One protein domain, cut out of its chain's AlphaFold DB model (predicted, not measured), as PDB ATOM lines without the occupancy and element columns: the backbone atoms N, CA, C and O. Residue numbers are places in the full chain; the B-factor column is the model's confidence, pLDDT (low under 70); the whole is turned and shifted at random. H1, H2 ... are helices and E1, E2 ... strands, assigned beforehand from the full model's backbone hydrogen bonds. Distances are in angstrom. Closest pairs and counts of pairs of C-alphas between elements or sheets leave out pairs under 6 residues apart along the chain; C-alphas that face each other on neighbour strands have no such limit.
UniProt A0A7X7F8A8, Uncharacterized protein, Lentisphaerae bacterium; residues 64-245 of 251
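Overview. This is residues 64 to 245 of the 251 residues of an uncharacterized protein of Lentisphaerae bacterium (UniProt A0A7X7F8A8). One very long helix, H6, runs along most of an elongated body, and H1, H3, H5 and H8 pack on it: H1 beside its first half with H5 crossing both at one end, and towards the other end H8, which with H7 makes a helical hairpin and folds back across H6. H8 ends at H4, which lies beside the middle of H6, and the short H2 and H3 and a small hairpin of two strands, E1 and E2, sit at this middle part. The printed part has 182 residues, with eight named helices and two named strands in the order H1 H2 E1 E2 H3 H4 H5 H6 H7 H8; the sheet, E1 - E2, is antiparallel, and the class is mostly helix. The whole is loose, with a radius of gyration of the C-alphas of 20.7 A, and only just elongated, with spans of 68 by 34 by 33 A.

Arrangement. H1, residues 64 to 82, touches H5, residues 134 to 149, with its residues 67 to 75 alone; the closest C-alphas, of Ala 71 and Ala 149, are 5.3 A apart, at a steep tilt of 56 degrees, opposite ways. H1 also touches the hub H6, residues 158 to 196, the same way at a shallow tilt of 23 degrees, closest at the C-alphas of Lys 65 and Asn 160, 6.3 A. H2, residues 85 to 88, touches H4, residues 114 to 130, closest at the C-alphas of Thr 87 and Ala 119, 6.6 A. The strands E1, residues 89 to 91, and E2, residues 97 to 99, form an antiparallel hairpin; N 90 and O 98 are 2.8 A apart and N 98 and O 90 are 2.9 A apart, both within hydrogen-bond range. H3, residues 101 to 104, touches H6, closest at the C-alphas of Ala 101 and Ser 186, 5.0 A. H5 touches H6 at a steep tilt of 58 degrees, opposite ways, closest at the C-alphas of Trp 141 and Ile 168, 6.9 A. H7, residues 204 to 215, and H8, residues 218 to 244, form a helical hairpin at a shallow tilt of 33 degrees, only just short of steep; their closest C-alphas, of Phe 213 and Arg 221, are 5.6 A apart. H8 touches H6 with residues 232 to 240 alone, at a steep tilt of 66 degrees, opposite ways, closest at the C-alphas of Ala 187 and Ser 236, 5.1 A. With residues 243 to 244 alone it touches H4, about perpendicular at 86 degrees. H1 and H8 are apart. Every O i to N i+4 pair is within hydrogen-bond range in H1, H4, H5, H6 and H7, and 20 of 23 in H8; H2 and H3 are too short for such a pair.

Along the chain. H1 begins at C-alpha 64, (-26.073, 4.076, 239.469), and measures 26.8 A. H2 measures 5.0 A, E1 6.5 A, E2 7.0 A and H3 5.1 A. H4 measures 23.5 A and H5 22.2 A. H6 runs 57.5 A from C-alpha 158 at (-23.901, 0.965, 250.222) to C-alpha 196 at (10.973, -33.532, 220.132). H7 measures 16.5 A. H8 measures 37.4 A, has a kink of 37 degrees near residue 226, and ends at C-alpha 244, (9.883, -11.287, 228.150).

Size, cuts and confidence. The two C-alphas farthest apart, of Asp 155 and Asp 217, are 69.0 A from each other. The printed part has no cut and no long link; H3 to H4, H5 to H6 and H6 to H7 are short links. In the first of these, residues 105 to 106 pair with residues 109 to 110, antiparallel. The mean pLDDT of the printed part is 90.9, and no printed residue is under 70.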
ATOM      1  N   GLN A  64     -27.451   4.079 238.988       93.69
ATOM      2  CA  GLN A  64     -26.073   4.076 239.469       93.69
ATOM      3  C   GLN A  64     -25.388   2.740 239.148       93.69
ATOM      4  O   GLN A  64     -24.271   2.735 238.635       93.69
ATOM      5  N   LYS A  65     -26.071   1.611 239.363       95.38
ATOM      6  CA  LYS A  65     -25.546   0.279 239.042       95.38
ATOM      7  C   LYS A  65     -25.261   0.107 237.550       95.38
ATOM      8  O   LYS A  65     -24.201  -0.400 237.205       95.38
ATOM      9  N   GLN A  66     -26.149   0.559 236.665       95.19
ATOM     10  CA  GLN A  66     -25.935   0.495 235.212       95.19
ATOM     11  C   GLN A  66     -24.686   1.274 234.779       95.19
ATOM     12  O   GLN A  66     -23.889   0.763 233.991       95.19
ATOM     13  N   LYS A  67     -24.471   2.474 235.335       95.88
ATOM     14  CA  LYS A  67     -23.244   3.249 235.089       95.88
ATOM     15  C   LYS A  67     -21.995   2.502 235.546       95.88
ATOM     16  O   LYS A  67     -21.013   2.463 234.815       95.88
ATOM     17  N   LEU A  68     -22.046   1.892 236.732       97.00
ATOM     18  CA  LEU A  68     -20.923   1.125 237.271       97.00
ATOM     19  C   LEU A  68     -20.620  -0.123 236.437       97.00
ATOM     20  O   LEU A  68     -19.451  -0.430 236.250       97.00
ATOM     21  N   VAL A  69     -21.636  -0.819 235.914       97.19
ATOM     22  CA  VAL A  69     -21.438  -1.960 235.000       97.19
ATOM     23  C   VAL A  69     -20.690  -1.515 233.743       97.19
ATOM     24  O   VAL A  69     -19.650  -2.080 233.428       97.19
ATOM     25  N   ALA A  70     -21.166  -0.463 233.071       96.50
ATOM     26  CA  ALA A  70     -20.526   0.034 231.853       96.50
ATOM     27  C   ALA A  70     -19.092   0.540 232.104       96.50
ATOM     28  O   ALA A  70     -18.191   0.303 231.299       96.50
ATOM     29  N   ALA A  71     -18.872   1.215 233.235       97.38
ATOM     30  CA  ALA A  71     -17.551   1.681 233.639       97.38
ATOM     31  C   ALA A  71     -16.600   0.517 233.953       97.38
ATOM     32  O   ALA A  71     -15.452   0.542 233.513       97.38
ATOM     33  N   LEU A  72     -17.080  -0.516 234.653       97.25
ATOM     34  CA  LEU A  72     -16.307  -1.721 234.945       97.25
ATOM     35  C   LEU A  72     -15.856  -2.415 233.658       97.25
ATOM     36  O   LEU A  72     -14.665  -2.663 233.512       97.25
ATOM     37  N   GLU A  73     -16.766  -2.638 232.708       95.81
ATOM     38  CA  GLU A  73     -16.426  -3.252 231.416       95.81
ATOM     39  C   GLU A  73     -15.359  -2.449 230.659       95.81
ATOM     40  O   GLU A  73     -14.473  -3.012 230.018       95.81
ATOM     41  N   LYS A  74     -15.426  -1.115 230.714       96.19
ATOM     42  CA  LYS A  74     -14.440  -0.264 230.043       96.19
ATOM     43  C   LYS A  74     -13.075  -0.312 230.729       96.19
ATOM     44  O   LYS A  74     -12.059  -0.351 230.035       96.19
ATOM     45  N   VAL A  75     -13.046  -0.311 232.064       97.06
ATOM     46  CA  VAL A  75     -11.807  -0.467 232.839       97.06
ATOM     47  C   VAL A  75     -11.186  -1.835 232.570       97.06
ATOM     48  O   VAL A  75     -10.000  -1.902 232.257       97.06
ATOM     49  N   GLU A  76     -11.988  -2.897 232.596       96.06
ATOM     50  CA  GLU A  76     -11.564  -4.268 232.303       96.06
ATOM     51  C   GLU A  76     -10.925  -4.381 230.917       96.06
ATOM     52  O   GLU A  76      -9.765  -4.778 230.822       96.06
ATOM     53  N   ARG A  77     -11.588  -3.885 229.863       94.56
ATOM     54  CA  ARG A  77     -11.005  -3.826 228.507       94.56
ATOM     55  C   ARG A  77      -9.703  -3.027 228.448       94.56
ATOM     56  O   ARG A  77      -8.805  -3.345 227.669       94.56
ATOM     57  N   GLY A  78      -9.586  -1.972 229.257       95.62
ATOM     58  CA  GLY A  78      -8.351  -1.201 229.385       95.62
ATOM     59  C   GLY A  78      -7.197  -2.045 229.930       95.62
ATOM     60  O   GLY A  78      -6.086  -1.988 229.394       95.62
ATOM     61  N   TYR A  79      -7.463  -2.860 230.951       95.88
ATOM     62  CA  TYR A  79      -6.486  -3.793 231.510       95.88
ATOM     63  C   TYR A  79      -6.186  -4.966 230.569       95.88
ATOM     64  O   TYR A  79      -5.014  -5.280 230.380       95.88
ATOM     65  N   GLU A  80      -7.186  -5.546 229.901       93.50
ATOM     66  CA  GLU A  80      -6.981  -6.569 228.861       93.50
ATOM     67  C   GLU A  80      -6.017  -6.079 227.773       93.50
ATOM     68  O   GLU A  80      -5.057  -6.770 227.419       93.50
ATOM     69  N   ALA A  81      -6.231  -4.858 227.274       92.62
ATOM     70  CA  ALA A  81      -5.372  -4.251 226.266       92.62
ATOM     71  C   ALA A  81      -3.968  -3.960 226.815       92.62
ATOM     72  O   ALA A  81      -2.971  -4.253 226.150       92.62
ATOM     73  N   ARG A  82      -3.865  -3.427 228.042       93.25
ATOM     74  CA  ARG A  82      -2.580  -3.166 228.717       93.25
ATOM     75  C   ARG A  82      -1.771  -4.449 228.912       93.25
ATOM     76  O   ARG A  82      -0.549  -4.418 228.765       93.25
ATOM     77  N   TYR A  83      -2.445  -5.559 229.203       93.38
ATOM     78  CA  TYR A  83      -1.826  -6.871 229.348       93.38
ATOM     79  C   TYR A  83      -1.647  -7.623 228.020       93.38
ATOM     80  O   TYR A  83      -1.175  -8.757 228.019       93.38
ATOM     81  N   GLY A  84      -1.992  -7.010 226.884       89.81
ATOM     82  CA  GLY A  84      -1.833  -7.604 225.556       89.81
ATOM     83  C   GLY A  84      -2.829  -8.720 225.232       89.81
ATOM     84  O   GLY A  84      -2.758  -9.280 224.138       89.81
ATOM     85  N   LEU A  85      -3.781  -9.021 226.122       90.50
ATOM     86  CA  LEU A  85      -4.774 -10.083 225.943       90.50
ATOM     87  C   LEU A  85      -5.647  -9.833 224.715       90.50
ATOM     88  O   LEU A  85      -5.880 -10.757 223.944       90.50
ATOM     89  N   THR A  86      -6.034  -8.581 224.451       90.19
ATOM     90  CA  THR A  86      -6.824  -8.218 223.260       90.19
ATOM     91  C   THR A  86      -6.121  -8.587 221.950       90.19
ATOM     92  O   THR A  86      -6.773  -8.938 220.973       90.19
ATOM     93  N   THR A  87      -4.787  -8.520 221.910       87.50
ATOM     94  CA  THR A  87      -3.989  -8.873 220.724       87.50
ATOM     95  C   THR A  87      -3.811 -10.384 220.575       87.50
ATOM     96  O   THR A  87      -3.628 -10.873 219.463       87.50
ATOM     97  N   LEU A  88      -3.856 -11.120 221.687       86.25
ATOM     98  CA  LEU A  88      -3.701 -12.576 221.732       86.25
ATOM     99  C   LEU A  88      -5.039 -13.323 221.660       86.25
ATOM    100  O   LEU A  88      -5.061 -14.548 221.512       86.25
ATOM    101  N   LEU A  89      -6.147 -12.592 221.780       86.38
ATOM    102  CA  LEU A  89      -7.496 -13.118 221.730       86.38
ATOM    103  C   LEU A  89      -7.830 -13.602 220.319       86.38
ATOM    104  O   LEU A  89      -7.705 -12.876 219.332       86.38
ATOM    105  N   LYS A  90      -8.332 -14.826 220.245       82.38
ATOM    106  CA  LYS A  90      -8.897 -15.426 219.048       82.38
ATOM    107  C   LYS A  90     -10.361 -15.728 219.315       82.38
ATOM    108  O   LYS A  90     -10.704 -16.471 220.234       82.38
ATOM    109  N   VAL A  91     -11.218 -15.139 218.497       81.00
ATOM    110  CA  VAL A  91     -12.654 -15.402 218.526       81.00
ATOM    111  C   VAL A  91     -12.933 -16.450 217.460       81.00
ATOM    112  O   VAL A  91     -12.644 -16.226 216.284       81.00
ATOM    113  N   ALA A  92     -13.410 -17.615 217.884       76.19
ATOM    114  CA  ALA A  92     -13.861 -18.664 216.984       76.19
ATOM    115  C   ALA A  92     -15.213 -18.294 216.352       76.19
ATOM    116  O   ALA A  92     -15.929 -17.419 216.841       76.19
ATOM    117  N   ASP A  93     -15.574 -18.977 215.263       76.94
ATOM    118  CA  ASP A  93     -16.795 -18.692 214.492       76.94
ATOM    119  C   ASP A  93     -18.094 -18.912 215.297       76.94
ATOM    120  O   ASP A  93     -19.137 -18.355 214.961       76.94
ATOM    121  N   ASP A  94     -18.038 -19.700 216.376       76.88
ATOM    122  CA  ASP A  94     -19.139 -19.930 217.324       76.88
ATOM    123  C   ASP A  94     -19.240 -18.852 218.423       76.88
ATOM    124  O   ASP A  94     -20.102 -18.932 219.300       76.88
ATOM    125  N   GLY A  95     -18.370 -17.839 218.378       71.81
ATOM    126  CA  GLY A  95     -18.264 -16.787 219.386       71.81
ATOM    127  C   GLY A  95     -17.439 -17.180 220.614       71.81
ATOM    128  O   GLY A  95     -17.308 -16.362 221.527       71.81
ATOM    129  N   SER A  96     -16.867 -18.388 220.652       78.00
ATOM    130  CA  SER A  96     -15.970 -18.812 221.725       78.00
ATOM    131  C   SER A  96     -14.673 -18.007 221.693       78.00
ATOM    132  O   SER A  96     -14.053 -17.810 220.646       78.00
ATOM    133  N   GLN A  97     -14.258 -17.538 222.864       77.75
ATOM    134  CA  GLN A  97     -13.024 -16.795 223.052       77.75
ATOM    135  C   GLN A  97     -11.936 -17.737 223.562       77.75
ATOM    136  O   GLN A  97     -12.111 -18.438 224.558       77.75
ATOM    137  N   SER A  98     -10.802 -17.758 222.871       78.00
ATOM    138  CA  SER A  98      -9.618 -18.506 223.288       78.00
ATOM    139  C   SER A  98      -8.369 -17.687 223.003       78.00
ATOM    140  O   SER A  98      -8.353 -16.877 222.081       78.00
ATOM    141  N   TYR A  99      -7.310 -17.887 223.776       80.12
ATOM    142  CA  TYR A  99      -6.043 -17.213 223.517       80.12
ATOM    143  C   TYR A  99      -5.144 -18.078 222.635       80.12
ATOM    144  O   TYR A  99      -4.911 -19.255 222.930       80.12
ATOM    145  N   ASP A 100      -4.614 -17.499 221.554       72.44
ATOM    146  CA  ASP A 100      -3.752 -18.219 220.614       72.44
ATOM    147  C   ASP A 100      -2.303 -18.269 221.118       72.44
ATOM    148  O   ASP A 100      -1.427 -17.502 220.712       72.44
ATOM    149  N   ALA A 101      -2.035 -19.208 222.024       71.12
ATOM    150  CA  ALA A 101      -0.675 -19.465 222.487       71.12
ATOM    151  C   ALA A 101       0.253 -19.961 221.362       71.12
ATOM    152  O   ALA A 101       1.466 -19.759 221.448       71.12
ATOM    153  N   GLY A 102      -0.305 -20.571 220.306       70.56
ATOM    154  CA  GLY A 102       0.428 -21.006 219.114       70.56
ATOM    155  C   GLY A 102       0.977 -19.831 218.315       70.56
ATOM    156  O   GLY A 102       2.103 -19.890 217.839       70.56
ATOM    157  N   ALA A 103       0.243 -18.721 218.254       75.81
ATOM    158  CA  ALA A 103       0.726 -17.489 217.635       75.81
ATOM    159  C   ALA A 103       1.906 -16.857 218.404       75.81
ATOM    160  O   ALA A 103       2.735 -16.162 217.814       75.81
ATOM    161  N   CYS A 104       2.010 -17.117 219.714       81.69
ATOM    162  CA  CYS A 104       3.102 -16.619 220.551       81.69
ATOM    163  C   CYS A 104       4.383 -17.450 220.438       81.69
ATOM    164  O   CYS A 104       5.450 -16.923 220.749       81.69
ATOM    165  N   ILE A 105       4.309 -18.720 220.024       88.62
ATOM    166  CA  ILE A 105       5.446 -19.651 220.021       88.62
ATOM    167  C   ILE A 105       5.709 -20.176 218.609       88.62
ATOM    168  O   ILE A 105       4.888 -20.875 218.030       88.62
ATOM    169  N   GLU A 106       6.900 -19.892 218.089       85.81
ATOM    170  CA  GLU A 106       7.361 -20.288 216.757       85.81
ATOM    171  C   GLU A 106       8.692 -21.041 216.903       85.81
ATOM    172  O   GLU A 106       9.623 -20.537 217.535       85.81
ATOM    173  N   ASP A 107       8.765 -22.274 216.388       83.50
ATOM    174  CA  ASP A 107       9.967 -23.127 216.406       83.50
ATOM    175  C   ASP A 107      10.691 -23.197 217.767       83.50
ATOM    176  O   ASP A 107      11.911 -23.044 217.874       83.50
ATOM    177  N   GLY A 108       9.922 -23.405 218.842       83.06
ATOM    178  CA  GLY A 108      10.475 -23.549 220.192       83.06
ATOM    179  C   GLY A 108      10.992 -22.252 220.808       83.06
ATOM    180  O   GLY A 108      11.785 -22.299 221.753       83.06
ATOM    181  N   ARG A 109      10.578 -21.099 220.272       87.62
ATOM    182  CA  ARG A 109      10.950 -19.763 220.749       87.62
ATOM    183  C   ARG A 109       9.746 -18.835 220.748       87.62
ATOM    184  O   ARG A 109       8.713 -19.133 220.159       87.62
ATOM    185  N   LEU A 110       9.887 -17.688 221.406       86.69
ATOM    186  CA  LEU A 110       8.896 -16.625 221.309       86.69
ATOM    187  C   LEU A 110       8.859 -16.099 219.863       86.69
ATOM    188  O   LEU A 110       9.908 -15.830 219.268       86.69
ATOM    189  N   THR A 111       7.650 -15.964 219.320       88.56
ATOM    190  CA  THR A 111       7.348 -15.600 217.927       88.56
ATOM    191  C   THR A 111       8.221 -14.472 217.395       88.56
ATOM    192  O   THR A 111       8.552 -13.526 218.118       88.56
ATOM    193  N   SER A 112       8.595 -14.558 216.116       85.88
ATOM    194  CA  SER A 112       9.325 -13.502 215.408       85.88
ATOM    195  C   SER A 112       8.474 -12.265 215.109       85.88
ATOM    196  O   SER A 112       9.023 -11.181 214.893       85.88
ATOM    197  N   THR A 113       7.147 -12.406 215.176       89.75
ATOM    198  CA  THR A 113       6.184 -11.339 214.896       89.75
ATOM    199  C   THR A 113       6.257 -10.243 215.968       89.75
ATOM    200  O   THR A 113       5.876 -10.499 217.114       89.75
ATOM    201  N   PRO A 114       6.681  -9.004 215.629       87.69
ATOM    202  CA  PRO A 114       6.941  -7.958 216.622       87.69
ATOM    203  C   PRO A 114       5.733  -7.625 217.499       87.69
ATOM    204  O   PRO A 114       5.873  -7.531 218.712       87.69
ATOM    205  N   ILE A 115       4.544  -7.518 216.899       89.50
ATOM    206  CA  ILE A 115       3.306  -7.139 217.597       89.50
ATOM    207  C   ILE A 115       2.932  -8.172 218.668       89.50
ATOM    208  O   ILE A 115       2.652  -7.808 219.806       89.50
ATOM    209  N   LEU A 116       2.965  -9.463 218.325       90.06
ATOM    210  CA  LEU A 116       2.620 -10.551 219.244       90.06
ATOM    211  C   LEU A 116       3.672 -10.708 220.345       90.06
ATOM    212  O   LEU A 116       3.333 -10.853 221.519       90.06
ATOM    213  N   ARG A 117       4.954 -10.609 219.976       90.00
ATOM    214  CA  ARG A 117       6.064 -10.630 220.929       90.00
ATOM    215  C   ARG A 117       5.967  -9.486 221.932       90.00
ATOM    216  O   ARG A 117       6.148  -9.705 223.129       90.00
ATOM    217  N   GLU A 118       5.701  -8.273 221.457       90.25
ATOM    218  CA  GLU A 118       5.577  -7.090 222.304       90.25
ATOM    219  C   GLU A 118       4.336  -7.184 223.197       90.25
ATOM    220  O   GLU A 118       4.432  -6.871 224.381       90.25
ATOM    221  N   ALA A 119       3.200  -7.660 222.672       91.38
ATOM    222  CA  ALA A 119       1.990  -7.905 223.457       91.38
ATOM    223  C   ALA A 119       2.251  -8.896 224.602       91.38
ATOM    224  O   ALA A 119       1.949  -8.579 225.751       91.38
ATOM    225  N   PHE A 120       2.897 -10.032 224.317       91.69
ATOM    226  CA  PHE A 120       3.260 -11.016 225.338       91.69
ATOM    227  C   PHE A 120       4.254 -10.447 226.365       91.69
ATOM    228  O   PHE A 120       4.025 -10.542 227.569       91.69
ATOM    229  N   SER A 121       5.343  -9.823 225.904       91.06
ATOM    230  CA  SER A 121       6.441  -9.383 226.781       91.06
ATOM    231  C   SER A 121       6.028  -8.215 227.676       91.06
ATOM    232  O   SER A 121       6.184  -8.265 228.896       91.06
ATOM    233  N   ARG A 122       5.426  -7.174 227.084       91.12
ATOM    234  CA  ARG A 122       4.878  -6.040 227.838       91.12
ATOM    235  C   ARG A 122       3.738  -6.501 228.736       91.12
ATOM    236  O   ARG A 122       3.683  -6.062 229.878       91.12
ATOM    237  N   GLY A 123       2.873  -7.385 228.243       91.62
ATOM    238  CA  GLY A 123       1.770  -7.939 229.018       91.62
ATOM    239  C   GLY A 123       2.250  -8.639 230.282       91.62
ATOM    240  O   GLY A 123       1.801  -8.302 231.374       91.62
ATOM    241  N   ALA A 124       3.241  -9.523 230.154       92.00
ATOM    242  CA  ALA A 124       3.849 -10.209 231.288       92.00
ATOM    243  C   ALA A 124       4.528  -9.247 232.275       92.00
ATOM    244  O   ALA A 124       4.359  -9.403 233.481       92.00
ATOM    245  N   ALA A 125       5.248  -8.231 231.786       92.31
ATOM    246  CA  ALA A 125       5.894  -7.240 232.647       92.31
ATOM    247  C   ALA A 125       4.887  -6.381 233.425       92.31
ATOM    248  O   ALA A 125       5.027  -6.198 234.634       92.31
ATOM    249  N   GLN A 126       3.853  -5.882 232.745       93.00
ATOM    250  CA  GLN A 126       2.797  -5.077 233.361       93.00
ATOM    251  C   GLN A 126       2.005  -5.902 234.374       93.00
ATOM    252  O   GLN A 126       1.811  -5.462 235.503       93.00
ATOM    253  N   ALA A 127       1.617  -7.121 233.999       94.12
ATOM    254  CA  ALA A 127       0.906  -8.025 234.885       94.12
ATOM    255  C   ALA A 127       1.760  -8.406 236.103       94.12
ATOM    256  O   ALA A 127       1.294  -8.315 237.231       94.12
ATOM    257  N   SER A 128       3.036  -8.751 235.919       92.88
ATOM    258  CA  SER A 128       3.924  -9.039 237.049       92.88
ATOM    259  C   SER A 128       4.023  -7.873 238.036       92.88
ATOM    260  O   SER A 128       4.089  -8.127 239.235       92.88
ATOM    261  N   GLY A 129       4.077  -6.630 237.552       92.50
ATOM    262  CA  GLY A 129       4.134  -5.451 238.417       92.50
ATOM    263  C   GLY A 129       2.820  -5.204 239.155       92.50
ATOM    264  O   GLY A 129       2.824  -4.996 240.365       92.50
ATOM    265  N   ASP A 130       1.700  -5.275 238.439       94.06
ATOM    266  CA  ASP A 130       0.370  -5.008 238.990       94.06
ATOM    267  C   ASP A 130      -0.054  -6.079 240.012       94.06
ATOM    268  O   ASP A 130      -0.518  -5.755 241.104       94.06
ATOM    269  N   TYR A 131       0.159  -7.361 239.699       95.00
ATOM    270  CA  TYR A 131      -0.211  -8.484 240.565       95.00
ATOM    271  C   TYR A 131       0.768  -8.718 241.730       95.00
ATOM    272  O   TYR A 131       0.489  -9.539 242.604       95.00
ATOM    273  N   ALA A 132       1.889  -7.987 241.792       93.38
ATOM    274  CA  ALA A 132       2.777  -8.007 242.957       93.38
ATOM    275  C   ALA A 132       2.135  -7.353 244.197       93.38
ATOM    276  O   ALA A 132       2.455  -7.738 245.322       93.38
ATOM    277  N   ASP A 133       1.217  -6.397 244.003       93.75
ATOM    278  CA  ASP A 133       0.422  -5.779 245.069       93.75
ATOM    279  C   ASP A 133      -1.063  -5.742 244.682       93.75
ATOM    280  O   ASP A 133      -1.593  -4.763 244.151       93.75
ATOM    281  N   MET A 134      -1.758  -6.830 245.018       92.06
ATOM    282  CA  MET A 134      -3.195  -6.987 244.777       92.06
ATOM    283  C   MET A 134      -4.047  -5.885 245.423       92.06
ATOM    284  O   MET A 134      -5.099  -5.526 244.891       92.06
ATOM    285  N   LEU A 135      -3.625  -5.326 246.563       94.38
ATOM    286  CA  LEU A 135      -4.389  -4.272 247.234       94.38
ATOM    287  C   LEU A 135      -4.260  -2.946 246.486       94.38
ATOM    288  O   LEU A 135      -5.256  -2.227 246.351       94.38
ATOM    289  N   ALA A 136      -3.063  -2.626 245.992       96.19
ATOM    290  CA  ALA A 136      -2.849  -1.463 245.140       96.19
ATOM    291  C   ALA A 136      -3.616  -1.596 243.818       96.19
ATOM    292  O   ALA A 136      -4.331  -0.662 243.448       96.19
ATOM    293  N   LEU A 137      -3.551  -2.762 243.164       96.25
ATOM    294  CA  LEU A 137      -4.289  -3.027 241.928       96.25
ATOM    295  C   LEU A 137      -5.798  -2.850 242.131       96.25
ATOM    296  O   LEU A 137      -6.443  -2.096 241.404       96.25
ATOM    297  N   ARG A 138      -6.358  -3.453 243.183       96.31
ATOM    298  CA  ARG A 138      -7.783  -3.321 243.511       96.31
ATOM    299  C   ARG A 138      -8.208  -1.867 243.730       96.31
ATOM    300  O   ARG A 138      -9.293  -1.481 243.304       96.31
ATOM    301  N   ARG A 139      -7.370  -1.053 244.385       96.44
ATOM    302  CA  ARG A 139      -7.637   0.386 244.573       96.44
ATOM    303  C   ARG A 139      -7.618   1.138 243.247       96.44
ATOM    304  O   ARG A 139      -8.529   1.911 242.993       96.44
ATOM    305  N   GLN A 140      -6.647   0.860 242.378       97.00
ATOM    306  CA  GLN A 140      -6.589   1.469 241.047       97.00
ATOM    307  C   GLN A 140      -7.825   1.125 240.206       97.00
ATOM    308  O   GLN A 140      -8.357   1.993 239.517       97.00
ATOM    309  N   TRP A 141      -8.310  -0.117 240.283       97.62
ATOM    310  CA  TRP A 141      -9.574  -0.515 239.661       97.62
ATOM    311  C   TRP A 141     -10.762   0.239 240.250       97.62
ATOM    312  O   TRP A 141     -11.569   0.777 239.499       97.62
ATOM    313  N   TRP A 142     -10.857   0.309 241.579       97.94
ATOM    314  CA  TRP A 142     -11.921   1.041 242.266       97.94
ATOM    315  C   TRP A 142     -11.988   2.500 241.812       97.94
ATOM    316  O   TRP A 142     -13.029   2.958 241.338       97.94
ATOM    317  N   ASP A 143     -10.857   3.197 241.888       97.50
ATOM    318  CA  ASP A 143     -10.742   4.604 241.517       97.50
ATOM    319  C   ASP A 143     -11.015   4.805 240.020       97.50
ATOM    320  O   ASP A 143     -11.728   5.732 239.636       97.50
ATOM    321  N   GLY A 144     -10.513   3.900 239.173       97.25
ATOM    322  CA  GLY A 144     -10.751   3.915 237.731       97.25
ATOM    323  C   GLY A 144     -12.227   3.757 237.368       97.25
ATOM    324  O   GLY A 144     -12.738   4.517 236.546       97.25
ATOM    325  N   VAL A 145     -12.939   2.821 238.007       97.94
ATOM    326  CA  VAL A 145     -14.369   2.595 237.748       97.94
ATOM    327  C   VAL A 145     -15.204   3.782 238.218       97.94
ATOM    328  O   VAL A 145     -16.105   4.214 237.500       97.94
ATOM    329  N   LEU A 146     -14.906   4.345 239.392       97.56
ATOM    330  CA  LEU A 146     -15.619   5.522 239.891       97.56
ATOM    331  C   LEU A 146     -15.383   6.762 239.022       97.56
ATOM    332  O   LEU A 146     -16.336   7.491 238.729       97.56
ATOM    333  N   ALA A 147     -14.145   6.969 238.564       97.31
ATOM    334  CA  ALA A 147     -13.806   8.052 237.648       97.31
ATOM    335  C   ALA A 147     -14.542   7.910 236.308       97.31
ATOM    336  O   ALA A 147     -15.149   8.872 235.837       97.31
ATOM    337  N   GLU A 148     -14.552   6.709 235.726       96.88
ATOM    338  CA  GLU A 148     -15.233   6.437 234.458       96.88
ATOM    339  C   GLU A 148     -16.762   6.540 234.581       96.88
ATOM    340  O   GLU A 148     -17.428   7.081 233.699       96.88
ATOM    341  N   ALA A 149     -17.332   6.093 235.702       95.50
ATOM    342  CA  ALA A 149     -18.761   6.235 235.972       95.50
ATOM    343  C   ALA A 149     -19.173   7.676 236.341       95.50
ATOM    344  O   ALA A 149     -20.374   7.962 236.423       95.50
ATOM    345  N   ALA A 150     -18.198   8.567 236.569       96.00
ATOM    346  CA  ALA A 150     -18.372   9.920 237.090       96.00
ATOM    347  C   ALA A 150     -19.184   9.955 238.401       96.00
ATOM    348  O   ALA A 150     -20.117  10.748 238.555       96.00
ATOM    349  N   ILE A 151     -18.848   9.062 239.338       94.19
ATOM    350  CA  ILE A 151     -19.482   8.948 240.660       94.19
ATOM    351  C   ILE A 151     -18.418   9.195 241.729       94.19
ATOM    352  O   ILE A 151     -17.404   8.504 241.766       94.19
ATOM    353  N   ALA A 152     -18.655  10.150 242.630       94.75
ATOM    354  CA  ALA A 152     -17.801  10.320 243.801       94.75
ATOM    355  C   ALA A 152     -17.996   9.150 244.780       94.75
ATOM    356  O   ALA A 152     -19.120   8.683 244.973       94.75
ATOM    357  N   ASP A 153     -16.928   8.707 245.453       92.62
ATOM    358  CA  ASP A 153     -17.019   7.589 246.409       92.62
ATOM    359  C   ASP A 153     -18.042   7.868 247.530       92.62
ATOM    360  O   ASP A 153     -18.769   6.967 247.947       92.62
ATOM    361  N   SER A 154     -18.173   9.128 247.964       93.31
ATOM    362  CA  SER A 154     -19.165   9.563 248.961       93.31
ATOM    363  C   SER A 154     -20.616   9.336 248.536       93.31
ATOM    364  O   SER A 154     -21.479   9.138 249.390       93.31
ATOM    365  N   ASP A 155     -20.881   9.352 247.231       92.56
ATOM    366  CA  ASP A 155     -22.230   9.296 246.661       92.56
ATOM    367  C   ASP A 155     -22.626   7.859 246.287       92.56
ATOM    368  O   ASP A 155     -23.756   7.581 245.863       92.56
ATOM    369  N   LEU A 156     -21.695   6.915 246.441       93.00
ATOM    370  CA  LEU A 156     -21.910   5.508 246.165       93.00
ATOM    371  C   LEU A 156     -22.796   4.877 247.243       93.00
ATOM    372  O   LEU A 156     -22.408   4.774 248.411       93.00
ATOM    373  N   LYS A 157     -23.983   4.405 246.839       93.00
ATOM    374  CA  LYS A 157     -24.903   3.696 247.738       93.00
ATOM    375  C   LYS A 157     -24.251   2.423 248.275       93.00
ATOM    376  O   LYS A 157     -23.476   1.772 247.572       93.00
ATOM    377  N   HIS A 158     -24.560   2.067 249.520       93.75
ATOM    378  CA  HIS A 158     -23.901   0.965 250.222       93.75
ATOM    379  C   HIS A 158     -24.026  -0.366 249.467       93.75
ATOM    380  O   HIS A 158     -23.039  -1.083 249.307       93.75
ATOM    381  N   GLU A 159     -25.207  -0.662 248.929       93.69
ATOM    382  CA  GLU A 159     -25.480  -1.873 248.157       93.69
ATOM    383  C   GLU A 159     -24.605  -1.941 246.899       93.69
ATOM    384  O   GLU A 159     -23.981  -2.966 246.617       93.69
ATOM    385  N   ASN A 160     -24.502  -0.824 246.172       95.62
ATOM    386  CA  ASN A 160     -23.666  -0.716 244.977       95.62
ATOM    387  C   ASN A 160     -22.171  -0.761 245.316       95.62
ATOM    388  O   ASN A 160     -21.401  -1.325 244.546       95.62
ATOM    389  N   ARG A 161     -21.760  -0.242 246.479       95.81
ATOM    390  CA  ARG A 161     -20.383  -0.334 246.992       95.81
ATOM    391  C   ARG A 161     -19.975  -1.786 247.241       95.81
ATOM    392  O   ARG A 161     -18.920  -2.216 246.777       95.81
ATOM    393  N   VAL A 162     -20.813  -2.551 247.941       96.38
ATOM    394  CA  VAL A 162     -20.561  -3.976 248.210       96.38
ATOM    395  C   VAL A 162     -20.528  -4.772 246.904       96.38
ATOM    396  O   VAL A 162     -19.604  -5.555 246.679       96.38
ATOM    397  N   TRP A 163     -21.499  -4.531 246.017       96.81
ATOM    398  CA  TRP A 163     -21.555  -5.174 244.703       96.81
ATOM    399  C   TRP A 163     -20.319  -4.863 243.848       96.81
ATOM    400  O   TRP A 163     -19.735  -5.786 243.279       96.81
ATOM    401  N   LEU A 164     -19.892  -3.597 243.789       97.44
ATOM    402  CA  LEU A 164     -18.735  -3.169 243.003       97.44
ATOM    403  C   LEU A 164     -17.455  -3.844 243.498       97.44
ATOM    404  O   LEU A 164     -16.678  -4.336 242.686       97.44
ATOM    405  N   GLY A 165     -17.270  -3.929 244.818       97.25
ATOM    406  CA  GLY A 165     -16.102  -4.584 245.409       97.25
ATOM    407  C   GLY A 165     -15.991  -6.039 244.972       97.25
ATOM    408  O   GLY A 165     -14.965  -6.436 244.428       97.25
ATOM    409  N   ALA A 166     -17.080  -6.801 245.109       97.31
ATOM    410  CA  ALA A 166     -17.117  -8.199 244.687       97.31
ATOM    411  C   ALA A 166     -16.895  -8.370 243.174       97.31
ATOM    412  O   ALA A 166     -16.301  -9.355 242.738       97.31
ATOM    413  N   ARG A 167     -17.372  -7.421 242.359       97.31
ATOM    414  CA  ARG A 167     -17.199  -7.458 240.902       97.31
ATOM    415  C   ARG A 167     -15.777  -7.146 240.464       97.31
ATOM    416  O   ARG A 167     -15.283  -7.838 239.583       97.31
ATOM    417  N   ILE A 168     -15.121  -6.174 241.094       97.75
ATOM    418  CA  ILE A 168     -13.700  -5.896 240.861       97.75
ATOM    419  C   ILE A 168     -12.861  -7.109 241.262       97.75
ATOM    420  O   ILE A 168     -12.013  -7.532 240.486       97.75
ATOM    421  N   ASP A 169     -13.133  -7.710 242.425       96.81
ATOM    422  CA  ASP A 169     -12.400  -8.893 242.893       96.81
ATOM    423  C   ASP A 169     -12.522 -10.060 241.894       96.81
ATOM    424  O   ASP A 169     -11.531 -10.709 241.559       96.81
ATOM    425  N   ALA A 170     -13.728 -10.282 241.359       96.38
ATOM    426  CA  ALA A 170     -13.964 -11.292 240.333       96.38
ATOM    427  C   ALA A 170     -13.257 -10.971 239.003       96.38
ATOM    428  O   ALA A 170     -12.644 -11.866 238.427       96.38
ATOM    429  N   ALA A 171     -13.316  -9.723 238.529       95.88
ATOM    430  CA  ALA A 171     -12.693  -9.310 237.268       95.88
ATOM    431  C   ALA A 171     -11.159  -9.399 237.329       95.88
ATOM    432  O   ALA A 171     -10.532  -9.982 236.446       95.88
ATOM    433  N   VAL A 172     -10.550  -8.911 238.416       96.44
ATOM    434  CA  VAL A 172      -9.101  -9.019 238.648       96.44
ATOM    435  C   VAL A 172      -8.671 -10.489 238.693       96.44
ATOM    436  O   VAL A 172      -7.721 -10.875 238.018       96.44
ATOM    437  N   SER A 173      -9.396 -11.344 239.420       95.06
ATOM    438  CA  SER A 173      -9.089 -12.781 239.458       95.06
ATOM    439  C   SER A 173      -9.289 -13.475 238.101       95.06
ATOM    440  O   SER A 173      -8.541 -14.403 237.773       95.06
ATOM    441  N   GLY A 174     -10.286 -13.052 237.321       94.00
ATOM    442  CA  GLY A 174     -10.538 -13.551 235.969       94.00
ATOM    443  C   GLY A 174      -9.371 -13.246 235.034       94.00
ATOM    444  O   GLY A 174      -8.797 -14.162 234.450       94.00
ATOM    445  N   LEU A 175      -8.934 -11.986 234.992       93.62
ATOM    446  CA  LEU A 175      -7.785 -11.573 234.183       93.62
ATOM    447  C   LEU A 175      -6.487 -12.268 234.603       93.62
ATOM    448  O   LEU A 175      -5.691 -12.650 233.746       93.62
ATOM    449  N   GLU A 176      -6.266 -12.474 235.903       94.81
ATOM    450  CA  GLU A 176      -5.114 -13.244 236.384       94.81
ATOM    451  C   GLU A 176      -5.122 -14.673 235.823       94.81
ATOM    452  O   GLU A 176      -4.087 -15.196 235.400       94.81
ATOM    453  N   THR A 177      -6.301 -15.300 235.815       93.06
ATOM    454  CA  THR A 177      -6.499 -16.658 235.300       93.06
ATOM    455  C   THR A 177      -6.202 -16.719 233.808       93.06
ATOM    456  O   THR A 177      -5.467 -17.606 233.375       93.06
ATOM    457  N   ASP A 178      -6.692 -15.748 233.043       91.06
ATOM    458  CA  ASP A 178      -6.453 -15.647 231.604       91.06
ATOM    459  C   ASP A 178      -4.969 -15.460 231.283       91.06
ATOM    460  O   ASP A 178      -4.404 -16.187 230.461       91.06
ATOM    461  N   LEU A 179      -4.296 -14.555 231.998       92.19
ATOM    462  CA  LEU A 179      -2.860 -14.314 231.849       92.19
ATOM    463  C   LEU A 179      -2.033 -15.559 232.162       92.19
ATOM    464  O   LEU A 179      -1.131 -15.922 231.401       92.19
ATOM    465  N   LYS A 180      -2.355 -16.243 233.266       92.75
ATOM    466  CA  LYS A 180      -1.736 -17.526 233.609       92.75
ATOM    467  C   LYS A 180      -2.023 -18.570 232.533       92.75
ATOM    468  O   LYS A 180      -1.114 -19.306 232.163       92.75
ATOM    469  N   GLY A 181      -3.240 -18.604 231.995       90.88
ATOM    470  CA  GLY A 181      -3.640 -19.479 230.896       90.88
ATOM    471  C   GLY A 181      -2.752 -19.303 229.667       90.88
ATOM    472  O   GLY A 181      -2.169 -20.281 229.196       90.88
ATOM    473  N   VAL A 182      -2.561 -18.063 229.205       91.06
ATOM    474  CA  VAL A 182      -1.658 -17.743 228.086       91.06
ATOM    475  C   VAL A 182      -0.241 -18.240 228.369       91.06
ATOM    476  O   VAL A 182       0.329 -18.977 227.565       91.06
ATOM    477  N   GLN A 183       0.317 -17.901 229.534       92.06
ATOM    478  CA  GLN A 183       1.681 -18.289 229.908       92.06
ATOM    479  C   GLN A 183       1.852 -19.813 229.993       92.06
ATOM    480  O   GLN A 183       2.864 -20.348 229.535       92.06
ATOM    481  N   LEU A 184       0.864 -20.525 230.542       91.94
ATOM    482  CA  LEU A 184       0.879 -21.984 230.662       91.94
ATOM    483  C   LEU A 184       0.749 -22.679 229.312       91.94
ATOM    484  O   LEU A 184       1.469 -23.646 229.063       91.94
ATOM    485  N   LEU A 185      -0.130 -22.195 228.437       90.94
ATOM    486  CA  LEU A 185      -0.291 -22.744 227.093       90.94
ATOM    487  C   LEU A 185       0.975 -22.512 226.257       90.94
ATOM    488  O   LEU A 185       1.467 -23.445 225.619       90.94
ATOM    489  N   SER A 186       1.564 -21.313 226.321       91.25
ATOM    490  CA  SER A 186       2.851 -21.020 225.679       91.25
ATOM    491  C   SER A 186       3.970 -21.907 226.227       91.25
ATOM    492  O   SER A 186       4.748 -22.471 225.456       91.25
ATOM    493  N   ALA A 187       4.024 -22.108 227.547       92.25
ATOM    494  CA  ALA A 187       4.975 -23.027 228.155       92.25
ATOM    495  C   ALA A 187       4.758 -24.465 227.661       92.25
ATOM    496  O   ALA A 187       5.723 -25.116 227.282       92.25
ATOM    497  N   ALA A 188       3.520 -24.959 227.601       91.38
ATOM    498  CA  ALA A 188       3.213 -26.308 227.124       91.38
ATOM    499  C   ALA A 188       3.661 -26.540 225.667       91.38
ATOM    500  O   ALA A 188       4.173 -27.614 225.341       91.38
ATOM    501  N   LEU A 189       3.535 -25.529 224.802       91.25
ATOM    502  CA  LEU A 189       4.038 -25.594 223.426       91.25
ATOM    503  C   LEU A 189       5.567 -25.704 223.375       91.25
ATOM    504  O   LEU A 189       6.091 -26.529 222.623       91.25
ATOM    505  N   LEU A 190       6.279 -24.946 224.216       92.12
ATOM    506  CA  LEU A 190       7.735 -25.076 224.357       92.12
ATOM    507  C   LEU A 190       8.134 -26.461 224.872       92.12
ATOM    508  O   LEU A 190       9.045 -27.074 224.323       92.12
ATOM    509  N   GLN A 191       7.433 -26.979 225.886       91.62
ATOM    510  CA  GLN A 191       7.690 -28.315 226.436       91.62
ATOM    511  C   GLN A 191       7.562 -29.382 225.350       91.62
ATOM    512  O   GLN A 191       8.462 -30.206 225.193       91.62
ATOM    513  N   ARG A 192       6.479 -29.338 224.562       91.00
ATOM    514  CA  ARG A 192       6.271 -30.256 223.439       91.00
ATOM    515  C   ARG A 192       7.414 -30.170 222.432       91.00
ATOM    516  O   ARG A 192       7.995 -31.196 222.097       91.00
ATOM    517  N   HIS A 193       7.781 -28.960 222.012       91.00
ATOM    518  CA  HIS A 193       8.875 -28.770 221.064       91.00
ATOM    519  C   HIS A 193      10.215 -29.304 221.602       91.00
ATOM    520  O   HIS A 193      10.948 -29.981 220.886       91.00
ATOM    521  N   TRP A 194      10.542 -29.064 222.872       91.12
ATOM    522  CA  TRP A 194      11.795 -29.544 223.462       91.12
ATOM    523  C   TRP A 194      11.817 -31.050 223.740       91.12
ATOM    524  O   TRP A 194      12.895 -31.645 223.724       91.12
ATOM    525  N   MET A 195      10.662 -31.697 223.934       88.81
ATOM    526  CA  MET A 195      10.599 -33.164 223.950       88.81
ATOM    527  C   MET A 195      11.034 -33.759 222.601       88.81
ATOM    528  O   MET A 195      11.784 -34.748 222.579       88.81
ATOM    529  N   ASP A 196      10.621 -33.129 221.498       89.44
ATOM    530  CA  ASP A 196      10.973 -33.532 220.132       89.44
ATOM    531  C   ASP A 196      12.414 -33.121 219.764       89.44
ATOM    532  O   ASP A 196      13.128 -33.863 219.085       89.44
ATOM    533  N   HIS A 197      12.898 -31.998 220.308       88.81
ATOM    534  CA  HIS A 197      14.226 -31.429 220.052       88.81
ATOM    535  C   HIS A 197      15.056 -31.250 221.343       88.81
ATOM    536  O   HIS A 197      15.383 -30.122 221.728       88.81
ATOM    537  N   PRO A 198      15.479 -32.345 222.007       85.12
ATOM    538  CA  PRO A 198      16.142 -32.294 223.317       85.12
ATOM    539  C   PRO A 198      17.463 -31.510 223.317       85.12
ATOM    540  O   PRO A 198      17.842 -30.948 224.339       85.12
ATOM    541  N   GLY A 199      18.151 -31.425 222.173       85.31
ATOM    542  CA  GLY A 199      19.408 -30.678 222.036       85.31
ATOM    543  C   GLY A 199      19.272 -29.158 222.188       85.31
ATOM    544  O   GLY A 199      20.284 -28.466 222.234       85.31
ATOM    545  N   MET A 200      18.045 -28.627 222.257       85.44
ATOM    546  CA  MET A 200      17.794 -27.203 222.502       85.44
ATOM    547  C   MET A 200      17.688 -26.846 223.993       85.44
ATOM    548  O   MET A 200      17.708 -25.661 224.336       85.44
ATOM    549  N   ILE A 201      17.590 -27.839 224.882       89.31
ATOM    550  CA  ILE A 201      17.554 -27.618 226.329       89.31
ATOM    551  C   ILE A 201      18.969 -27.280 226.803       89.31
ATOM    552  O   ILE A 201      19.898 -28.066 226.629       89.31
ATOM    553  N   ARG A 202      19.137 -26.095 227.398       88.25
ATOM    554  CA  ARG A 202      20.435 -25.622 227.903       88.25
ATOM    555  C   ARG A 202      20.687 -26.000 229.358       88.25
ATOM    556  O   ARG A 202      21.840 -25.990 229.773       88.25
ATOM    557  N   ASP A 203      19.636 -26.303 230.117       90.75
ATOM    558  CA  ASP A 203      19.750 -26.766 231.499       90.75
ATOM    559  C   ASP A 203      20.194 -28.243 231.524       90.75
ATOM    560  O   ASP A 203      19.433 -29.110 231.074       90.75
ATOM    561  N   PRO A 204      21.400 -28.554 232.042       89.50
ATOM    562  CA  PRO A 204      21.918 -29.918 232.064       89.50
ATOM    563  C   PRO A 204      21.038 -30.889 232.856       89.50
ATOM    564  O   PRO A 204      20.888 -32.033 232.438       89.50
ATOM    565  N   ALA A 205      20.420 -30.437 233.953       90.50
ATOM    566  CA  ALA A 205      19.602 -31.296 234.806       90.50
ATOM    567  C   ALA A 205      18.306 -31.712 234.095       90.50
ATOM    568  O   ALA A 205      17.892 -32.869 234.155       90.50
ATOM    569  N   VAL A 206      17.682 -30.780 233.369       90.88
ATOM    570  CA  VAL A 206      16.473 -31.062 232.577       90.88
ATOM    571  C   VAL A 206      16.809 -31.942 231.370       90.88
ATOM    572  O   VAL A 206      16.057 -32.864 231.049       90.88
ATOM    573  N   ALA A 207      17.946 -31.690 230.714       90.19
ATOM    574  CA  ALA A 207      18.408 -32.488 229.582       90.19
ATOM    575  C   ALA A 207      18.717 -33.944 229.982       90.19
ATOM    576  O   ALA A 207      18.329 -34.870 229.265       90.19
ATOM    577  N   GLU A 208      19.368 -34.155 231.131       90.50
ATOM    578  CA  GLU A 208      19.647 -35.484 231.688       90.50
ATOM    579  C   GLU A 208      18.353 -36.222 232.041       90.50
ATOM    580  O   GLU A 208      18.149 -37.354 231.606       90.50
ATOM    581  N   LEU A 209      17.424 -35.551 232.723       91.38
ATOM    582  CA  LEU A 209      16.149 -36.145 233.123       91.38
ATOM    583  C   LEU A 209      15.289 -36.548 231.908       91.38
ATOM    584  O   LEU A 209      14.671 -37.616 231.901       91.38
ATOM    585  N   LEU A 210      15.308 -35.755 230.830       90.88
ATOM    586  CA  LEU A 210      14.673 -36.117 229.559       90.88
ATOM    587  C   LEU A 210      15.368 -37.308 228.874       90.88
ATOM    588  O   LEU A 210      14.698 -38.160 228.284       90.88
ATOM    589  N   ALA A 211      16.700 -37.387 228.938       90.12
ATOM    590  CA  ALA A 211      17.451 -38.515 228.391       90.12
ATOM    591  C   ALA A 211      17.156 -39.817 229.155       90.12
ATOM    592  O   ALA A 211      16.929 -40.857 228.527       90.12
ATOM    593  N   ASP A 212      17.087 -39.750 230.483       89.81
ATOM    594  CA  ASP A 212      16.723 -40.867 231.354       89.81
ATOM    595  C   ASP A 212      15.291 -41.335 231.098       89.81
ATOM    596  O   ASP A 212      15.050 -42.533 230.947       89.81
ATOM    597  N   PHE A 213      14.353 -40.401 230.934       90.38
ATOM    598  CA  PHE A 213      12.973 -40.712 230.565       90.38
ATOM    599  C   PHE A 213      12.874 -41.469 229.226       90.38
ATOM    600  O   PHE A 213      12.115 -42.437 229.112       90.38
ATOM    601  N   LYS A 214      13.667 -41.074 228.217       88.12
ATOM    602  CA  LYS A 214      13.701 -41.740 226.899       88.12
ATOM    603  C   LYS A 214      14.318 -43.144 226.949       88.12
ATOM    604  O   LYS A 214      13.953 -43.985 226.131       88.12
ATOM    605  N   ARG A 215      15.236 -43.402 227.886       90.50
ATOM    606  CA  ARG A 215      15.911 -44.705 228.066       90.50
ATOM    607  C   ARG A 215      15.194 -45.640 229.044       90.50
ATOM    608  O   ARG A 215      15.460 -46.838 229.024       90.50
ATOM    609  N   ALA A 216      14.321 -45.104 229.895       90.38
ATOM    610  CA  ALA A 216      13.602 -45.848 230.919       90.38
ATOM    611  C   ALA A 216      12.608 -46.870 230.339       90.38
ATOM    612  O   ALA A 216      11.984 -46.650 229.295       90.38
ATOM    613  N   ASP A 217      12.434 -47.963 231.078       89.50
ATOM    614  CA  ASP A 217      11.353 -48.931 230.930       89.50
ATOM    615  C   ASP A 217      10.014 -48.350 231.421       89.50
ATOM    616  O   ASP A 217       9.965 -47.307 232.070       89.50
ATOM    617  N   GLU A 218       8.903 -49.013 231.105       86.12
ATOM    618  CA  GLU A 218       7.552 -48.466 231.301       86.12
ATOM    619  C   GLU A 218       7.237 -48.109 232.764       86.12
ATOM    620  O   GLU A 218       6.689 -47.039 233.036       86.12
ATOM    621  N   SER A 219       7.683 -48.936 233.717       85.00
ATOM    622  CA  SER A 219       7.478 -48.697 235.153       85.00
ATOM    623  C   SER A 219       8.234 -47.459 235.649       85.00
ATOM    624  O   SER A 219       7.690 -46.641 236.390       85.00
ATOM    625  N   ARG A 220       9.484 -47.280 235.208       86.62
ATOM    626  CA  ARG A 220      10.312 -46.125 235.577       86.62
ATOM    627  C   ARG A 220       9.911 -44.861 234.818       86.62
ATOM    628  O   ARG A 220      10.034 -43.763 235.357       86.62
ATOM    629  N   ARG A 221       9.381 -45.000 233.602       87.75
ATOM    630  CA  ARG A 221       8.886 -43.882 232.791       87.75
ATOM    631  C   ARG A 221       7.700 -43.182 233.453       87.75
ATOM    632  O   ARG A 221       7.659 -41.958 233.438       87.75
ATOM    633  N   LEU A 222       6.786 -43.925 234.080       86.38
ATOM    634  CA  LEU A 222       5.666 -43.338 234.830       86.38
ATOM    635  C   LEU A 222       6.138 -42.493 236.022       86.38
ATOM    636  O   LEU A 222       5.611 -41.405 236.234       86.38
ATOM    637  N   LEU A 223       7.154 -42.960 236.754       86.88
ATOM    638  CA  LEU A 223       7.741 -42.216 237.876       86.88
ATOM    639  C   LEU A 223       8.464 -40.947 237.401       86.88
ATOM    640  O   LEU A 223       8.300 -39.884 237.985       86.88
ATOM    641  N   LEU A 224       9.224 -41.044 236.308       90.06
ATOM    642  CA  LEU A 224       9.952 -39.906 235.742       90.06
ATOM    643  C   LEU A 224       9.034 -38.901 235.028       90.06
ATOM    644  O   LEU A 224       9.428 -37.753 234.850       90.06
ATOM    645  N   ALA A 225       7.828 -39.301 234.613       88.88
ATOM    646  CA  ALA A 225       6.904 -38.438 233.878       88.88
ATOM    647  C   ALA A 225       6.501 -37.195 234.684       88.88
ATOM    648  O   ALA A 225       6.478 -36.092 234.140       88.88
ATOM    649  N   THR A 226       6.204 -37.360 235.977       88.50
ATOM    650  CA  THR A 226       5.807 -36.248 236.853       88.50
ATOM    651  C   THR A 226       6.962 -35.286 237.095       88.50
ATOM    652  O   THR A 226       6.784 -34.070 236.986       88.50
ATOM    653  N   ASP A 227       8.155 -35.824 237.349       89.56
ATOM    654  CA  ASP A 227       9.357 -35.028 237.605       89.56
ATOM    655  C   ASP A 227       9.797 -34.277 236.344       89.56
ATOM    656  O   ASP A 227      10.127 -33.090 236.409       89.56
ATOM    657  N   LEU A 228       9.711 -34.932 235.181       91.00
ATOM    658  CA  LEU A 228       9.999 -34.329 233.883       91.00
ATOM    659  C   LEU A 228       9.009 -33.224 233.542       91.00
ATOM    660  O   LEU A 228       9.434 -32.147 233.131       91.00
ATOM    661  N   ALA A 229       7.712 -33.455 233.742       89.38
ATOM    662  CA  ALA A 229       6.690 -32.446 233.489       89.38
ATOM    663  C   ALA A 229       6.899 -31.201 234.367       89.38
ATOM    664  O   ALA A 229       6.852 -30.074 233.871       89.38
ATOM    665  N   ALA A 230       7.194 -31.384 235.659       90.88
ATOM    666  CA  ALA A 230       7.476 -30.275 236.568       90.88
ATOM    667  C   ALA A 230       8.771 -29.531 236.195       90.88
ATOM    668  O   ALA A 230       8.802 -28.296 236.195       90.88
ATOM    669  N   ALA A 231       9.836 -30.263 235.854       92.06
ATOM    670  CA  ALA A 231      11.115 -29.686 235.449       92.06
ATOM    671  C   ALA A 231      10.999 -28.899 234.135       92.06
ATOM    672  O   ALA A 231      11.401 -27.735 234.086       92.06
ATOM    673  N   LEU A 232      10.380 -29.490 233.109       91.62
ATOM    674  CA  LEU A 232      10.138 -28.841 231.823       91.62
ATOM    675  C   LEU A 232       9.232 -27.618 231.974       91.62
ATOM    676  O   LEU A 232       9.535 -26.582 231.394       91.62
ATOM    677  N   ARG A 233       8.177 -27.682 232.800       92.50
ATOM    678  CA  ARG A 233       7.316 -26.520 233.063       92.50
ATOM    679  C   ARG A 233       8.090 -25.351 233.662       92.50
ATOM    680  O   ARG A 233       7.979 -24.238 233.148       92.50
ATOM    681  N   ARG A 234       8.879 -25.588 234.715       92.81
ATOM    682  CA  ARG A 234       9.708 -24.537 235.333       92.81
ATOM    683  C   ARG A 234      10.708 -23.962 234.338       92.81
ATOM    684  O   ARG A 234      10.829 -22.745 234.238       92.81
ATOM    685  N   TYR A 235      11.370 -24.825 233.569       93.31
ATOM    686  CA  TYR A 235      12.328 -24.408 232.551       93.31
ATOM    687  C   TYR A 235      11.666 -23.565 231.446       93.31
ATOM    688  O   TYR A 235      12.181 -22.504 231.100       93.31
ATOM    689  N   SER A 236      10.487 -23.959 230.949       92.88
ATOM    690  CA  SER A 236       9.730 -23.186 229.953       92.88
ATOM    691  C   SER A 236       9.277 -21.827 230.476       92.88
ATOM    692  O   SER A 236       9.410 -20.835 229.765       92.88
ATOM    693  N   LEU A 237       8.771 -21.752 231.711       93.12
ATOM    694  CA  LEU A 237       8.351 -20.480 232.306       93.12
ATOM    695  C   LEU A 237       9.541 -19.558 232.593       93.12
ATOM    696  O   LEU A 237       9.438 -18.356 232.366       93.12
ATOM    697  N   ALA A 238      10.678 -20.107 233.026       92.31
ATOM    698  CA  ALA A 238      11.910 -19.343 233.208       92.31
ATOM    699  C   ALA A 238      12.461 -18.823 231.872       92.31
ATOM    700  O   ALA A 238      12.866 -17.666 231.787       92.31
ATOM    701  N   TYR A 239      12.422 -19.646 230.820       93.00
ATOM    702  CA  TYR A 239      12.780 -19.231 229.463       93.00
ATOM    703  C   TYR A 239      11.886 -18.085 228.975       93.00
ATOM    704  O   TYR A 239      12.397 -17.045 228.568       93.00
ATOM    705  N   LEU A 240      10.559 -18.235 229.081       92.06
ATOM    706  CA  LEU A 240       9.608 -17.180 228.718       92.06
ATOM    707  C   LEU A 240       9.828 -15.910 229.544       92.06
ATOM    708  O   LEU A 240       9.762 -14.817 228.994       92.06
ATOM    709  N   GLY A 241      10.132 -16.049 230.838       90.75
ATOM    710  CA  GLY A 241      10.485 -14.934 231.715       90.75
ATOM    711  C   GLY A 241      11.745 -14.193 231.276       90.75
ATOM    712  O   GLY A 241      11.768 -12.963 231.264       90.75
ATOM    713  N   GLY A 242      12.771 -14.936 230.859       90.62
ATOM    714  CA  GLY A 242      14.002 -14.377 230.304       90.62
ATOM    715  C   GLY A 242      13.774 -13.629 228.990       90.62
ATOM    716  O   GLY A 242      14.259 -12.512 228.840       90.62
ATOM    717  N   GLU A 243      12.995 -14.205 228.073       88.88
ATOM    718  CA  GLU A 243      12.667 -13.581 226.782       88.88
ATOM    719  C   GLU A 243      11.758 -12.349 226.938       88.88
ATOM    720  O   GLU A 243      11.941 -11.351 226.244       88.88
ATOM    721  N   ALA A 244      10.798 -12.394 227.868       85.44
ATOM    722  CA  ALA A 244       9.883 -11.287 228.150       85.44
ATOM    723  C   ALA A 244      10.507 -10.177 229.016       85.44
ATOM    724  O   ALA A 244       9.967  -9.073 229.076       85.44
ATOM    725  N   GLY A 245      11.615 -10.460 229.711       86.81
ATOM    726  CA  GLY A 245      12.268  -9.530 230.636       86.81
ATOM    727  C   GLY A 245      11.532  -9.330 231.969       86.81
ATOM    728  O   GLY A 245      11.796  -8.351 232.665       86.81
TER     729      GLY A 245